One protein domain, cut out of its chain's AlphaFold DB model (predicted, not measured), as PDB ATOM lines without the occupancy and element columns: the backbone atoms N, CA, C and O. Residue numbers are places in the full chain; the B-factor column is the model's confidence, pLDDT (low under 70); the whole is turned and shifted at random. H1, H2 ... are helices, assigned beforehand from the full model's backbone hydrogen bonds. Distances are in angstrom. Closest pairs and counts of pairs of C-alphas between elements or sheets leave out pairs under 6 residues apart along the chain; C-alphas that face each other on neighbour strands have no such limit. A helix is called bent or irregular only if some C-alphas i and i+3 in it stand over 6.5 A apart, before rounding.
ATOM      1  N   THR A   2      -2.915  23.624  -3.974       78.81
ATOM      2  CA  THR A   2      -2.027  24.239  -4.991       78.81
ATOM      3  C   THR A   2      -2.672  24.406  -6.370       78.81
ATOM      4  O   THR A   2      -2.633  25.498  -6.923       78.81
ATOM      5  N   VAL A   3      -3.305  23.353  -6.903       81.38
ATOM      6  CA  VAL A   3      -3.951  23.378  -8.231       81.38
ATOM      7  C   VAL A   3      -5.058  24.430  -8.294       81.38
ATOM      8  O   VAL A   3      -5.121  25.198  -9.244       81.38
ATOM      9  N   THR A   4      -5.896  24.512  -7.260       86.75
ATOM     10  CA  THR A   4      -6.983  25.495  -7.179       86.75
ATOM     11  C   THR A   4      -6.444  26.921  -7.107       86.75
ATOM     12  O   THR A   4      -6.915  27.783  -7.837       86.75
ATOM     13  N   ALA A   5      -5.426  27.167  -6.275       84.75
ATOM     14  CA  ALA A   5      -4.796  28.480  -6.163       84.75
ATOM     15  C   ALA A   5      -4.156  28.918  -7.491       84.75
ATOM     16  O   ALA A   5      -4.385  30.035  -7.945       84.75
ATOM     17  N   ALA A   6      -3.425  28.016  -8.152       83.94
ATOM     18  CA  ALA A   6      -2.845  28.270  -9.466       83.94
ATOM     19  C   ALA A   6      -3.918  28.522 -10.539       83.94
ATOM     20  O   ALA A   6      -3.749  29.417 -11.358       83.94
ATOM     21  N   ALA A   7      -5.032  27.783 -10.513       87.00
ATOM     22  CA  ALA A   7      -6.136  27.970 -11.453       87.00
ATOM     23  C   ALA A   7      -6.830  29.329 -11.277       87.00
ATOM     24  O   ALA A   7      -7.114  29.992 -12.269       87.00
ATOM     25  N   ILE A   8      -7.060  29.772 -10.035       88.69
ATOM     26  CA  ILE A   8      -7.636  31.098  -9.760       88.69
ATOM     27  C   ILE A   8      -6.675  32.198 -10.224       88.69
ATOM     28  O   ILE A   8      -7.110  33.152 -10.859       88.69
ATOM     29  N   LEU A   9      -5.372  32.050  -9.969       86.38
ATOM     30  CA  LEU A   9      -4.371  33.020 -10.416       86.38
ATOM     31  C   LEU A   9      -4.284  33.078 -11.950       86.38
ATOM     32  O   LEU A   9      -4.225  34.156 -12.532       86.38
ATOM     33  N   ALA A  10      -4.347  31.922 -12.615       86.94
ATOM     34  CA  ALA A  10      -4.396  31.840 -14.071       86.94
ATOM     35  C   ALA A  10      -5.667  32.490 -14.632       86.94
ATOM     36  O   ALA A  10      -5.584  33.222 -15.615       86.94
ATOM     37  N   PHE A  11      -6.821  32.274 -13.994       89.50
ATOM     38  CA  PHE A  11      -8.066  32.951 -14.346       89.50
ATOM     39  C   PHE A  11      -7.947  34.468 -14.182       89.50
ATOM     40  O   PHE A  11      -8.312  35.202 -15.094       89.50
ATOM     41  N   HIS A  12      -7.387  34.937 -13.065       90.19
ATOM     42  CA  HIS A  12      -7.156  36.357 -12.813       90.19
ATOM     43  C   HIS A  12      -6.299  36.986 -13.925       90.19
ATOM     44  O   HIS A  12      -6.696  37.976 -14.535       90.19
ATOM     45  N   CYS A  13      -5.165  36.364 -14.267       89.12
ATOM     46  CA  CYS A  13      -4.329  36.821 -15.378       89.12
ATOM     47  C   CYS A  13      -5.076  36.774 -16.721       89.12
ATOM     48  O   CYS A  13      -4.967  37.703 -17.518       89.12
ATOM     49  N   ALA A  14      -5.849  35.717 -16.981       87.44
ATOM     50  CA  ALA A  14      -6.605  35.589 -18.221       87.44
ATOM     51  C   ALA A  14      -7.672  36.684 -18.363       87.44
ATOM     52  O   ALA A  14      -7.782  37.285 -19.427       87.44
ATOM     53  N   ALA A  15      -8.401  36.991 -17.289       89.62
ATOM     54  CA  ALA A  15      -9.414  38.042 -17.266       89.62
ATOM     55  C   ALA A  15      -8.823  39.433 -17.549       89.62
ATOM     56  O   ALA A  15      -9.476  40.251 -18.191       89.62
ATOM     57  N   MET A  16      -7.581  39.689 -17.121       87.62
ATOM     58  CA  MET A  16      -6.902  40.970 -17.344       87.62
ATOM     59  C   MET A  16      -6.412  41.162 -18.785       87.62
ATOM     60  O   MET A  16      -6.489  42.269 -19.311       87.62
ATOM     61  N   PHE A  17      -5.910  40.106 -19.435       87.06
ATOM     62  CA  PHE A  17      -5.271  40.216 -20.757       87.06
ATOM     63  C   PHE A  17      -6.125  39.716 -21.928       87.06
ATOM     64  O   PHE A  17      -5.906  40.135 -23.061       87.06
ATOM     65  N   PHE A  18      -7.085  38.825 -21.678       89.38
ATOM     66  CA  PHE A  18      -7.872  38.136 -22.703       89.38
ATOM     67  C   PHE A  18      -9.378  38.308 -22.464       89.38
ATOM     68  O   PHE A  18     -10.132  37.339 -22.542       89.38
ATOM     69  N   ALA A  19      -9.806  39.539 -22.172       88.56
ATOM     70  CA  ALA A  19     -11.193  39.879 -21.844       88.56
ATOM     71  C   ALA A  19     -12.209  39.261 -22.820       88.56
ATOM     72  O   ALA A  19     -13.093  38.536 -22.380       88.56
ATOM     73  N   ASP A  20     -12.011  39.429 -24.132       89.94
ATOM     74  CA  ASP A  20     -12.928  38.906 -25.159       89.94
ATOM     75  C   ASP A  20     -13.135  37.383 -25.069       89.94
ATOM     76  O   ASP A  20     -14.230  36.874 -25.304       89.94
ATOM     77  N   TRP A  21     -12.085  36.640 -24.711       90.69
ATOM     78  CA  TRP A  21     -12.144  35.184 -24.580       90.69
ATOM     79  C   TRP A  21     -12.811  34.748 -23.279       90.69
ATOM     80  O   TRP A  21     -13.506  33.733 -23.256       90.69
ATOM     81  N   VAL A  22     -12.582  35.490 -22.195       89.69
ATOM     82  CA  VAL A  22     -13.154  35.178 -20.881       89.69
ATOM     83  C   VAL A  22     -14.631  35.561 -20.831       89.69
ATOM     84  O   VAL A  22     -15.441  34.767 -20.359       89.69
ATOM     85  N   ASP A  23     -14.999  36.712 -21.387       90.94
ATOM     86  CA  ASP A  23     -16.378  37.209 -21.433       90.94
ATOM     87  C   ASP A  23     -17.264  36.379 -22.377       90.94
ATOM     88  O   ASP A  23     -18.473  36.289 -22.181       90.94
ATOM     89  N   ALA A  24     -16.672  35.672 -23.347       91.69
ATOM     90  CA  ALA A  24     -17.388  34.691 -24.164       91.69
ATOM     91  C   ALA A  24     -17.910  33.483 -23.356       91.69
ATOM     92  O   ALA A  24     -18.748  32.725 -23.852       91.69
ATOM     93  N   VAL A  25     -17.427  33.277 -22.124       90.62
ATOM     94  CA  VAL A  25     -17.906  32.225 -21.222       90.62
ATOM     95  C   VAL A  25     -19.004  32.800 -20.311       90.62
ATOM     96  O   VAL A  25     -18.695  33.586 -19.413       90.62
ATOM     97  N   PRO A  26     -20.275  32.359 -20.436       82.94
ATOM     98  CA  PRO A  26     -21.423  33.019 -19.795       82.94
ATOM     99  C   PRO A  26     -21.350  33.134 -18.266       82.94
ATOM    100  O   PRO A  26     -21.946  34.024 -17.672       82.94
ATOM    101  N   PHE A  27     -20.639  32.219 -17.605       89.06
ATOM    102  CA  PHE A  27     -20.503  32.197 -16.144       89.06
ATOM    103  C   PHE A  27     -19.244  32.922 -15.639       89.06
ATOM    104  O   PHE A  27     -19.057  33.041 -14.428       89.06
ATOM    105  N   ALA A  28     -18.367  33.371 -16.541       86.62
ATOM    106  CA  ALA A  28     -17.086  33.988 -16.211       86.62
ATOM    107  C   ALA A  28     -17.095  35.517 -16.336       86.62
ATOM    108  O   ALA A  28     -16.250  36.162 -15.725       86.62
ATOM    109  N   GLU A  29     -18.055  36.094 -17.061       88.38
ATOM    110  CA  GLU A  29     -18.142  37.538 -17.317       88.38
ATOM    111  C   GLU A  29     -18.192  38.363 -16.018       88.38
ATOM    112  O   GLU A  29     -17.336  39.214 -15.777       88.38
ATOM    113  N   ALA A  30     -19.142  38.065 -15.124       87.25
ATOM    114  CA  ALA A  30     -19.301  38.782 -13.857       87.25
ATOM    115  C   ALA A  30     -18.053  38.712 -12.943       87.25
ATOM    116  O   ALA A  30     -17.591  39.764 -12.491       87.25
ATOM    117  N   PRO A  31     -17.452  37.533 -12.668       87.19
ATOM    118  CA  PRO A  31     -16.210  37.483 -11.898       87.19
ATOM    119  C   PRO A  31     -15.021  38.109 -12.646       87.19
ATOM    120  O   PRO A  31     -14.167  38.713 -12.001       87.19
ATOM    121  N   ALA A  32     -14.959  38.030 -13.978       88.31
ATOM    122  CA  ALA A  32     -13.906  38.675 -14.764       88.31
ATOM    123  C   ALA A  32     -14.014  40.205 -14.746       88.31
ATOM    124  O   ALA A  32     -12.997  40.895 -14.744       88.31
ATOM    125  N   ALA A  33     -15.228  40.756 -14.722       88.69
ATOM    126  CA  ALA A  33     -15.451  42.189 -14.555       88.69
ATOM    127  C   ALA A  33     -14.924  42.679 -13.195       88.69
ATOM    128  O   ALA A  33     -14.203  43.670 -13.145       88.69
ATOM    129  N   ALA A  34     -15.186  41.933 -12.115       88.19
ATOM    130  CA  ALA A  34     -14.669  42.253 -10.781       88.19
ATOM    131  C   ALA A  34     -13.132  42.175 -10.685       88.19
ATOM    132  O   ALA A  34     -12.521  42.922  -9.928       88.19
ATOM    133  N   VAL A  35     -12.496  41.285 -11.454       88.19
ATOM    134  CA  VAL A  35     -11.028  41.201 -11.545       88.19
ATOM    135  C   VAL A  35     -10.437  42.414 -12.269       88.19
ATOM    136  O   VAL A  35      -9.408  42.938 -11.844       88.19
ATOM    137  N   ARG A  36     -11.080  42.860 -13.354       89.81
ATOM    138  CA  ARG A  36     -10.620  43.989 -14.177       89.81
ATOM    139  C   ARG A  36     -10.766  45.343 -13.494       89.81
ATOM    140  O   ARG A  36     -10.071  46.285 -13.869       89.81
ATOM    141  N   ASP A  37     -11.641  45.435 -12.500       90.06
ATOM    142  CA  ASP A  37     -11.788  46.620 -11.665       90.06
ATOM    143  C   ASP A  37     -10.616  46.734 -10.674       90.06
ATOM    144  O   ASP A  37     -10.702  46.308  -9.520       90.06
ATOM    145  N   LEU A  38      -9.490  47.260 -11.167       81.00
ATOM    146  CA  LEU A  38      -8.208  47.368 -10.460       81.00
ATOM    147  C   LEU A  38      -8.278  48.154  -9.145       81.00
ATOM    148  O   LEU A  38      -7.495  47.870  -8.243       81.00
ATOM    149  N   ASP A  39      -9.206  49.103  -9.031       82.19
ATOM    150  CA  ASP A  39      -9.392  49.919  -7.826       82.19
ATOM    151  C   ASP A  39     -10.251  49.207  -6.764       82.19
ATOM    152  O   ASP A  39     -10.444  49.705  -5.651       82.19
ATOM    153  N   SER A  40     -10.790  48.029  -7.090       85.81
ATOM    154  CA  SER A  40     -11.637  47.268  -6.186       85.81
ATOM    155  C   SER A  40     -10.836  46.325  -5.288       85.81
ATOM    156  O   SER A  40      -9.918  45.616  -5.708       85.81
ATOM    157  N   LEU A  41     -11.312  46.184  -4.049       86.94
ATOM    158  CA  LEU A  41     -10.867  45.120  -3.144       86.94
ATOM    159  C   LEU A  41     -11.069  43.723  -3.748       86.94
ATOM    160  O   LEU A  41     -10.364  42.789  -3.378       86.94
ATOM    161  N   ALA A  42     -12.029  43.553  -4.662       85.19
ATOM    162  CA  ALA A  42     -12.267  42.274  -5.315       85.19
ATOM    163  C   ALA A  42     -11.076  41.869  -6.195       85.19
ATOM    164  O   ALA A  42     -10.636  40.719  -6.115       85.19
ATOM    165  N   SER A  43     -10.509  42.805  -6.961       84.19
ATOM    166  CA  SER A  43      -9.314  42.560  -7.772       84.19
ATOM    167  C   SER A  43      -8.108  42.212  -6.897       84.19
ATOM    168  O   SER A  43      -7.492  41.160  -7.094       84.19
ATOM    169  N   GLU A  44      -7.852  42.990  -5.838       87.44
ATOM    170  CA  GLU A  44      -6.772  42.718  -4.880       87.44
ATOM    171  C   GLU A  44      -6.902  41.346  -4.213       87.44
ATOM    172  O   GLU A  44      -5.952  40.562  -4.194       87.44
ATOM    173  N   VAL A  45      -8.086  41.024  -3.688       89.31
ATOM    174  CA  VAL A  45      -8.353  39.750  -3.007       89.31
ATOM    175  C   VAL A  45      -8.239  38.582  -3.984       89.31
ATOM    176  O   VAL A  45      -7.644  37.558  -3.642       89.31
ATOM    177  N   SER A  46      -8.753  38.737  -5.208       88.12
ATOM    178  CA  SER A  46      -8.681  37.707  -6.250       88.12
ATOM    179  C   SER A  46      -7.251  37.395  -6.702       88.12
ATOM    180  O   SER A  46      -7.012  36.306  -7.218       88.12
ATOM    181  N   TYR A  47      -6.299  38.302  -6.459       90.25
ATOM    182  CA  TYR A  47      -4.877  38.087  -6.700       90.25
ATOM    183  C   TYR A  47      -4.135  37.586  -5.448       90.25
ATOM    184  O   TYR A  47      -3.518  36.516  -5.453       90.25
ATOM    185  N   TRP A  48      -4.195  38.343  -4.347       90.56
ATOM    186  CA  TRP A  48      -3.360  38.104  -3.169       90.56
ATOM    187  C   TRP A  48      -3.729  36.825  -2.421       90.56
ATOM    188  O   TRP A  48      -2.834  36.099  -1.983       90.56
ATOM    189  N   VAL A  49      -5.021  36.505  -2.295       92.50
ATOM    190  CA  VAL A  49      -5.462  35.288  -1.593       92.50
ATOM    191  C   VAL A  49      -4.922  34.017  -2.260       92.50
ATOM    192  O   VAL A  49      -4.271  33.228  -1.565       92.50
ATOM    193  N   PRO A  50      -5.121  33.781  -3.572       87.44
ATOM    194  CA  PRO A  50      -4.551  32.605  -4.223       87.44
ATOM    195  C   PRO A  50      -3.019  32.636  -4.270       87.44
ATOM    196  O   PRO A  50      -2.405  31.583  -4.096       87.44
ATOM    197  N   ALA A  51      -2.383  33.803  -4.423       88.94
ATOM    198  CA  ALA A  51      -0.923  33.911  -4.383       88.94
ATOM    199  C   ALA A  51      -0.347  33.444  -3.032       88.94
ATOM    200  O   ALA A  51       0.547  32.595  -2.983       88.94
ATOM    201  N   VAL A  52      -0.905  33.932  -1.919       91.19
ATOM    202  CA  VAL A  52      -0.498  33.534  -0.563       91.19
ATOM    203  C   VAL A  52      -0.817  32.063  -0.302       91.19
ATOM    204  O   VAL A  52       0.025  31.339   0.234       91.19
ATOM    205  N   ALA A  53      -1.990  31.583  -0.726       89.81
ATOM    206  CA  ALA A  53      -2.355  30.174  -0.596       89.81
ATOM    207  C   ALA A  53      -1.368  29.253  -1.333       89.81
ATOM    208  O   ALA A  53      -0.997  28.202  -0.806       89.81
ATOM    209  N   LEU A  54      -0.898  29.657  -2.519       85.62
ATOM    210  CA  LEU A  54       0.102  28.919  -3.287       85.62
ATOM    211  C   LEU A  54       1.453  28.871  -2.558       85.62
ATOM    212  O   LEU A  54       2.041  27.796  -2.434       85.62
ATOM    213  N   ILE A  55       1.910  30.005  -2.012       87.31
ATOM    214  CA  ILE A  55       3.151  30.095  -1.225       87.31
ATOM    215  C   ILE A  55       3.080  29.193   0.014       87.31
ATOM    216  O   ILE A  55       4.005  28.422   0.272       87.31
ATOM    217  N   ILE A  56       1.982  29.255   0.775       88.62
ATOM    218  CA  ILE A  56       1.790  28.443   1.986       88.62
ATOM    219  C   ILE A  56       1.782  26.956   1.636       88.62
ATOM    220  O   ILE A  56       2.475  26.169   2.281       88.62
ATOM    221  N   ALA A  57       1.035  26.568   0.600       84.00
ATOM    222  CA  ALA A  57       0.946  25.175   0.192       84.00
ATOM    223  C   ALA A  57       2.308  24.622  -0.262       84.00
ATOM    224  O   ALA A  57       2.653  23.497   0.084       84.00
ATOM    225  N   LEU A  58       3.121  25.413  -0.970       79.38
ATOM    226  CA  LEU A  58       4.466  25.002  -1.388       79.38
ATOM    227  C   LEU A  58       5.472  24.981  -0.232       79.38
ATOM    228  O   LEU A  58       6.341  24.111  -0.193       79.38
ATOM    229  N   ARG A  59       5.317  25.872   0.753       80.50
ATOM    230  CA  ARG A  59       6.121  25.859   1.983       80.50
ATOM    231  C   ARG A  59       5.950  24.557   2.771       80.50
ATOM    232  O   ARG A  59       6.909  24.093   3.381       80.50
ATOM    233  N   GLN A  60       4.763  23.953   2.750       75.94
ATOM    234  CA  GLN A  60       4.510  22.677   3.432       75.94
ATOM    235  C   GLN A  60       5.262  21.499   2.798       75.94
ATOM    236  O   GLN A  60       5.579  20.538   3.493       75.94
ATOM    237  N   VAL A  61       5.594  21.582   1.507       69.75
ATOM    238  CA  VAL A  61       6.225  20.490   0.745       69.75
ATOM    239  C   VAL A  61       7.761  20.492   0.890       69.75
ATOM    240  O   VAL A  61       8.441  19.709   0.240       69.75
ATOM    241  N   TRP A  62       8.338  21.337   1.762       64.12
ATOM    242  CA  TRP A  62       9.795  21.441   1.994       64.12
ATOM    243  C   TRP A  62      10.622  21.599   0.702       64.12
ATOM    244  O   TRP A  62      11.809  21.268   0.653       64.12
ATOM    245  N   VAL A  63      10.016  22.146  -0.358       60.66
ATOM    246  CA  VAL A  63      10.751  22.550  -1.558       60.66
ATOM    247  C   VAL A  63      11.724  23.636  -1.126       60.66
ATOM    248  O   VAL A  63      11.318  24.590  -0.467       60.66
ATOM    249  N   TRP A  64      13.001  23.436  -1.450       68.62
ATOM    250  CA  TRP A  64      14.140  24.298  -1.128       68.62
ATOM    251  C   TRP A  64      13.757  25.742  -0.738       68.62
ATOM    252  O   TRP A  64      13.205  26.459  -1.576       68.62
ATOM    253  N   PRO A  65      14.112  26.221   0.473       75.50
ATOM    254  CA  PRO A  65      13.832  27.586   0.931       75.50
ATOM    255  C   PRO A  65      14.077  28.713  -0.097       75.50
ATOM    256  O   PRO A  65      13.233  29.607  -0.186       75.50
ATOM    257  N   PRO A  66      15.150  28.694  -0.921       80.81
ATOM    258  CA  PRO A  66      15.347  29.722  -1.946       80.81
ATOM    259  C   PRO A  66      14.294  29.709  -3.066       80.81
ATOM    260  O   PRO A  66      13.974  30.765  -3.603       80.81
ATOM    261  N   ALA A  67      13.715  28.555  -3.405       80.06
ATOM    262  CA  ALA A  67      12.676  28.461  -4.429       80.06
ATOM    263  C   ALA A  67      11.369  29.130  -3.970       80.06
ATOM    264  O   ALA A  67      10.724  29.838  -4.740       80.06
ATOM    265  N   VAL A  68      11.012  28.968  -2.690       83.00
ATOM    266  CA  VAL A  68       9.861  29.659  -2.089       83.00
ATOM    267  C   VAL A  68      10.118  31.164  -2.010       83.00
ATOM    268  O   VAL A  68       9.223  31.944  -2.320       83.00
ATOM    269  N   ALA A  69      11.337  31.586  -1.661       86.62
ATOM    270  CA  ALA A  69      11.703  33.003  -1.652       86.62
ATOM    271  C   ALA A  69      11.586  33.635  -3.048       86.62
ATOM    272  O   ALA A  69      11.007  34.711  -3.187       86.62
ATOM    273  N   LEU A  70      12.063  32.947  -4.090       88.56
ATOM    274  CA  LEU A  70      11.935  33.408  -5.473       88.56
ATOM    275  C   LEU A  70      10.464  33.539  -5.895       88.56
ATOM    276  O   LEU A  70      10.086  34.517  -6.541       88.56
ATOM    277  N   LEU A  71       9.617  32.593  -5.486       87.94
ATOM    278  CA  LEU A  71       8.183  32.660  -5.750       87.94
ATOM    279  C   LEU A  71       7.518  33.847  -5.036       87.94
ATOM    280  O   LEU A  71       6.731  34.563  -5.645       87.94
ATOM    281  N   VAL A  72       7.863  34.088  -3.769       91.25
ATOM    282  CA  VAL A  72       7.369  35.249  -3.010       91.25
ATOM    283  C   VAL A  72       7.762  36.551  -3.702       91.25
ATOM    284  O   VAL A  72       6.921  37.430  -3.865       91.25
ATOM    285  N   VAL A  73       9.017  36.673  -4.143       93.00
ATOM    286  CA  VAL A  73       9.519  37.879  -4.814       93.00
ATOM    287  C   VAL A  73       8.818  38.102  -6.151       93.00
ATOM    288  O   VAL A  73       8.388  39.215  -6.435       93.00
ATOM    289  N   THR A  74       8.665  37.057  -6.964       92.19
ATOM    290  CA  THR A  74       8.037  37.180  -8.288       92.19
ATOM    291  C   THR A  74       6.543  37.479  -8.202       92.19
ATOM    292  O   THR A  74       6.082  38.400  -8.870       92.19
ATOM    293  N   LEU A  75       5.794  36.797  -7.328       90.12
ATOM    294  CA  LEU A  75       4.380  37.108  -7.088       90.12
ATOM    295  C   LEU A  75       4.198  38.476  -6.415       90.12
ATOM    296  O   LEU A  75       3.277  39.218  -6.753       90.12
ATOM    297  N   GLY A  76       5.093  38.849  -5.500       91.25
ATOM    298  CA  GLY A  76       5.096  40.177  -4.896       91.25
ATOM    299  C   GLY A  76       5.312  41.277  -5.936       91.25
ATOM    300  O   GLY A  76       4.577  42.258  -5.949       91.25
ATOM    301  N   GLY A  77       6.267  41.087  -6.851       90.31
ATOM    302  CA  GLY A  77       6.555  42.031  -7.929       90.31
ATOM    303  C   GLY A  77       5.419  42.168  -8.948       90.31
ATOM    304  O   GLY A  77       5.090  43.286  -9.342       90.31
ATOM    305  N   VAL A  78       4.767  41.063  -9.329       90.50
ATOM    306  CA  VAL A  78       3.576  41.097 -10.201       90.50
ATOM    307  C   VAL A  78       2.449  41.898  -9.548       90.50
ATOM    308  O   VAL A  78       1.941  42.826 -10.171       90.50
ATOM    309  N   GLY A  79       2.114  41.612  -8.284       87.81
ATOM    310  CA  GLY A  79       1.061  42.339  -7.565       87.81
ATOM    311  C   GLY A  79       1.405  43.816  -7.378       87.81
ATOM    312  O   GLY A  79       0.595  44.691  -7.663       87.81
ATOM    313  N   TYR A  80       2.643  44.116  -6.982       90.31
ATOM    314  CA  TYR A  80       3.102  45.493  -6.815       90.31
ATOM    315  C   TYR A  80       2.999  46.302  -8.115       90.31
ATOM    316  O   TYR A  80       2.485  47.414  -8.114       90.31
ATOM    317  N   THR A  81       3.448  45.739  -9.238       90.50
ATOM    318  CA  THR A  81       3.389  46.426 -10.539       90.50
ATOM    319  C   THR A  81       1.990  46.488 -11.151       90.50
ATOM    320  O   THR A  81       1.798  47.232 -12.107       90.50
ATOM    321  N   MET A  82       1.033  45.724 -10.619       85.94
ATOM    322  CA  MET A  82      -0.369  45.740 -11.035       85.94
ATOM    323  C   MET A  82      -1.167  46.849 -10.338       85.94
ATOM    324  O   MET A  82      -1.921  47.551 -11.001       85.94
ATOM    325  N   PHE A  83      -0.982  47.031  -9.025       84.69
ATOM    326  CA  PHE A  83      -1.742  48.011  -8.228       84.69
ATOM    327  C   PHE A  83      -1.039  49.367  -8.076       84.69
ATOM    328  O   PHE A  83      -1.639  50.339  -7.626       84.69
ATOM    329  N   VAL A  84       0.241  49.459  -8.447       86.81
ATOM    330  CA  VAL A  84       1.008  50.711  -8.432       86.81
ATOM    331  C   VAL A  84       1.358  51.097  -9.867       86.81
ATOM    332  O   VAL A  84       1.847  50.240 -10.608       86.81
ATOM    333  N   PRO A  85       1.201  52.373 -10.274       84.06
ATOM    334  CA  PRO A  85       1.454  52.804 -11.644       84.06
ATOM    335  C   PRO A  85       2.903  52.538 -12.071       84.06
ATOM    336  O   PRO A  85       3.843  53.184 -11.609       84.06
ATOM    337  N   HIS A  86       3.072  51.584 -12.983       87.19
ATOM    338  CA  HIS A  86       4.333  51.228 -13.632       87.19
ATOM    339  C   HIS A  86       4.103  51.030 -15.132       87.19
ATOM    340  O   HIS A  86       2.980  50.823 -15.590       87.19
ATOM    341  N   ALA A  87       5.181  51.067 -15.920       88.31
ATOM    342  CA  ALA A  87       5.098  50.722 -17.334       88.31
ATOM    343  C   ALA A  87       4.641  49.263 -17.515       88.31
ATOM    344  O   ALA A  87       5.147  48.360 -16.842       88.31
ATOM    345  N   LEU A  88       3.751  49.022 -18.482       85.00
ATOM    346  CA  LEU A  88       3.232  47.685 -18.796       85.00
ATOM    347  C   LEU A  88       4.357  46.675 -19.084       85.00
ATOM    348  O   LEU A  88       4.289  45.523 -18.669       85.00
ATOM    349  N   THR A  89       5.431  47.119 -19.739       88.75
ATOM    350  CA  THR A  89       6.625  46.300 -20.004       88.75
ATOM    351  C   THR A  89       7.262  45.762 -18.726       88.75
ATOM    352  O   THR A  89       7.712  44.619 -18.697       88.75
ATOM    353  N   THR A  90       7.279  46.560 -17.657       90.19
ATOM    354  CA  THR A  90       7.815  46.158 -16.353       90.19
ATOM    355  C   THR A  90       6.926  45.102 -15.712       90.19
ATOM    356  O   THR A  90       7.433  44.098 -15.219       90.19
ATOM    357  N   HIS A  91       5.607  45.288 -15.768       87.62
ATOM    358  CA  HIS A  91       4.656  44.299 -15.266       87.62
ATOM    359  C   HIS A  91       4.778  42.960 -16.016       87.62
ATOM    360  O   HIS A  91       4.890  41.905 -15.393       87.62
ATOM    361  N   LEU A  92       4.875  42.992 -17.350       88.25
ATOM    362  CA  LEU A  92       5.075  41.791 -18.169       88.25
ATOM    363  C   LEU A  92       6.401  41.080 -17.869       88.25
ATOM    364  O   LEU A  92       6.443  39.851 -17.877       88.25
ATOM    365  N   ALA A  93       7.473  41.817 -17.567       91.81
ATOM    366  CA  ALA A  93       8.744  41.220 -17.157       91.81
ATOM    367  C   ALA A  93       8.613  40.453 -15.829       91.81
ATOM    368  O   ALA A  93       9.103  39.328 -15.713       91.81
ATOM    369  N   TRP A  94       7.901  41.022 -14.850       92.25
ATOM    370  CA  TRP A  94       7.588  40.334 -13.595       92.25
ATOM    371  C   TRP A  94       6.699  39.109 -13.811       92.25
ATOM    372  O   TRP A  94       6.951  38.061 -13.215       92.25
ATOM    373  N   LEU A  95       5.708  39.207 -14.699       88.38
ATOM    374  CA  LEU A  95       4.815  38.101 -15.035       88.38
ATOM    375  C   LEU A  95       5.586  36.956 -15.706       88.38
ATOM    376  O   LEU A  95       5.443  35.800 -15.309       88.38
ATOM    377  N   ALA A  96       6.484  37.269 -16.643       87.69
ATOM    378  CA  ALA A  96       7.377  36.287 -17.254       87.69
ATOM    379  C   ALA A  96       8.273  35.603 -16.207       87.69
ATOM    380  O   ALA A  96       8.387  34.376 -16.197       87.69
ATOM    381  N   ALA A  97       8.857  36.371 -15.281       90.81
ATOM    382  CA  ALA A  97       9.663  35.822 -14.194       90.81
ATOM    383  C   ALA A  97       8.848  34.894 -13.272       90.81
ATOM    384  O   ALA A  97       9.338  33.830 -12.880       90.81
ATOM    385  N   ALA A  98       7.598  35.251 -12.962       89.31
ATOM    386  CA  ALA A  98       6.691  34.419 -12.174       89.31
ATOM    387  C   ALA A  98       6.360  33.098 -12.886       89.31
ATOM    388  O   ALA A  98       6.457  32.034 -12.275       89.31
ATOM    389  N   VAL A  99       6.051  33.138 -14.188       87.81
ATOM    390  CA  VAL A  99       5.786  31.935 -14.996       87.81
ATOM    391  C   VAL A  99       7.006  31.016 -15.031       87.81
ATOM    392  O   VAL A  99       6.882  29.827 -14.742       87.81
ATOM    393  N   VAL A 100       8.196  31.555 -15.318       90.50
ATOM    394  CA  VAL A 100       9.448  30.775 -15.319       90.50
ATOM    395  C   VAL A 100       9.685  30.132 -13.954       90.50
ATOM    396  O   VAL A 100       9.985  28.942 -13.875       90.50
ATOM    397  N   THR A 101       9.492  30.887 -12.874       88.81
ATOM    398  CA  THR A 101       9.643  30.386 -11.504       88.81
ATOM    399  C   THR A 101       8.685  29.226 -11.234       88.81
ATOM    400  O   THR A 101       9.120  28.165 -10.794       88.81
ATOM    401  N   LEU A 102       7.399  29.369 -11.566       84.94
ATOM    402  CA  LEU A 102       6.404  28.307 -11.392       84.94
ATOM    403  C   LEU A 102       6.736  27.044 -12.198       84.94
ATOM    404  O   LEU A 102       6.610  25.938 -11.670       84.94
ATOM    405  N   VAL A 103       7.208  27.187 -13.441       87.44
ATOM    406  CA  VAL A 103       7.638  26.054 -14.280       87.44
ATOM    407  C   VAL A 103       8.847  25.340 -13.668       87.44
ATOM    408  O   VAL A 103       8.870  24.109 -13.589       87.44
ATOM    409  N   LEU A 104       9.839  26.089 -13.181       85.62
ATOM    410  CA  LEU A 104      11.012  25.517 -12.514       85.62
ATOM    411  C   LEU A 104      10.626  24.780 -11.225       85.62
ATOM    412  O   LEU A 104      11.087  23.665 -10.988       85.62
ATOM    413  N   LEU A 105       9.736  25.353 -10.412       84.25
ATOM    414  CA  LEU A 105       9.239  24.683  -9.207       84.25
ATOM    415  C   LEU A 105       8.444  23.418  -9.555       84.25
ATOM    416  O   LEU A 105       8.641  22.380  -8.924       84.25
ATOM    417  N   GLY A 106       7.580  23.479 -10.572       82.12
ATOM    418  CA  GLY A 106       6.806  22.329 -11.041       82.12
ATOM    419  C   GLY A 106       7.697  21.184 -11.522       82.12
ATOM    420  O   GLY A 106       7.512  20.038 -11.120       82.12
ATOM    421  N   THR A 107       8.716  21.490 -12.324       83.31
ATOM    422  CA  THR A 107       9.678  20.489 -12.814       83.31
ATOM    423  C   THR A 107      10.540  19.906 -11.688       83.31
ATOM    424  O   THR A 107      10.750  18.691 -11.644       83.31
ATOM    425  N   ALA A 108      10.986  20.718 -10.725       80.56
ATOM    426  CA  ALA A 108      11.706  20.243  -9.539       80.56
ATOM    427  C   ALA A 108      10.847  19.302  -8.666       80.56
ATOM    428  O   ALA A 108      11.311  18.262  -8.194       80.56
ATOM    429  N   LEU A 109       9.562  19.619  -8.498       78.56
ATOM    430  CA  LEU A 109       8.610  18.774  -7.773       78.56
ATOM    431  C   LEU A 109       8.363  17.434  -8.481       78.56
ATOM    432  O   LEU A 109       8.401  16.381  -7.848       78.56
ATOM    433  N   VAL A 110       8.167  17.447  -9.800       81.06
ATOM    434  CA  VAL A 110       7.971  16.210 -10.573       81.06
ATOM    435  C   VAL A 110       9.239  15.352 -10.567       81.06
ATOM    436  O   VAL A 110       9.164  14.155 -10.311       81.06
ATOM    437  N   SER A 111      10.414  15.950 -10.778       74.81
ATOM    438  CA  SER A 111      11.696  15.226 -10.794       74.81
ATOM    439  C   SER A 111      12.084  14.623  -9.441       74.81
ATOM    440  O   SER A 111      12.679  13.549  -9.405       74.81
ATOM    441  N   SER A 112      11.711  15.258  -8.326       66.88
ATOM    442  CA  SER A 112      11.895  14.690  -6.981       66.88
ATOM    443  C   SER A 112      10.911  13.560  -6.650       66.88
ATOM    444  O   SER A 112      11.192  12.755  -5.765       66.88
TER     445      SER A 112
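AT A GLANCE: This is residues 2 to 112 of the 124 residues of an uncharacterized protein of Pimelobacter sp. (strain R48) (UniProt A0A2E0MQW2). Four longer helices, H6, H5, H4 and H1, stand side by side in a partial ring, each running opposite ways to the next, with the ring left open between H6 and H1. At one end of the H1 and H4 side, the short helix H3 is set about perpendicular to both, packing on residues 12 to 16 of H1 and making a corner with H4 at residues 42 to 46, and the smaller H2 packs on H3. The 111 printed residues hold six named helices, in the order H1 to H6, and no named strand; the class is all helix. The whole is compact, with a radius of gyration of the C-alphas of 14.4 A and spans of 40 by 30 by 22 A.

IN THESE COORDINATES: H6, the longest helix, has residues 88 to 112 and measures 36.1 A, from C-alpha 88 at (3.232, 47.685, -18.796) to C-alpha 112 at (11.895, 14.690, -6.981). H5 has residues 65 to 83 and measures 27.3 A. H4 has residues 41 to 60 and measures 28.0 A; it is neither bent nor irregular, but only just: C-alphas 46 and 49 are 6.2 A apart. H1 has residues 2 to 17 and measures 22.7 A, beginning with C-alpha 2 at (-2.027, 24.239, -4.991). H3 has residues 29 to 36 and measures 10.4 A; H2 has residues 19 to 23 and measures 5.8 A.

HOW THE PARTS SIT: H6 and H5 touch and form a helical hairpin, opposite ways at a shallow tilt of 26 degrees; their closest C-alphas, of Ala 98 and Thr 74, are 5.0 A apart. H5 and H4 form a second helical hairpin and touch, opposite ways at a shallow tilt of 4 degrees, with the closest C-alphas those of Val 68 and Arg 59, 6.7 A. H4 and H1 touch, opposite ways at a shallow tilt of 33 degrees, only just short of steep; the closest C-alphas are those of Pro 50 and Ala 5, 4.6 A. H1 and H6 are apart, and so are H4 and H6 and H1 and H5. H3 touches H1, about perpendicular at 82 degrees, at residues 12 to 16 of H1 alone, closest at the C-alphas of Ala 32 and Ala 15, 5.2 A. H3 touches H4, about perpendicular at 83 degrees, at residues 42 to 46 of H4 alone, closest at the C-alphas of Val 35 and Ser 43, 4.4 A. H2 touches H3, with the C-alphas of Asp 23 and Glu 29 closest at 4.5 A. H2 and H1 are close but not clearly touching, with the C-alphas of Val 22 and Ala 15 closest at 5.9 A. The helix packing is part aligned, part crossed: H1 and H4, H4 and H5, and H5 and H6 touch at a shallow tilt, while H3 touches H1 and H4 about perpendicular. Each O i to N i+4 pair is within hydrogen-bond range in H1, H2, H3, H5 and H6, and 15 of 16 are in H4.

THE WHOLE: The C-alphas farthest apart, of Pro 26 and Pro 65, are 41.3 A apart. The printed part has no cut, and the five links between helices are tight. Residues 84 to 89, of which 88 and 89 belong to H6, stand free. The mean pLDDT of the printed part is 86.0; residues 61 to 64 and residue 112 are under 70.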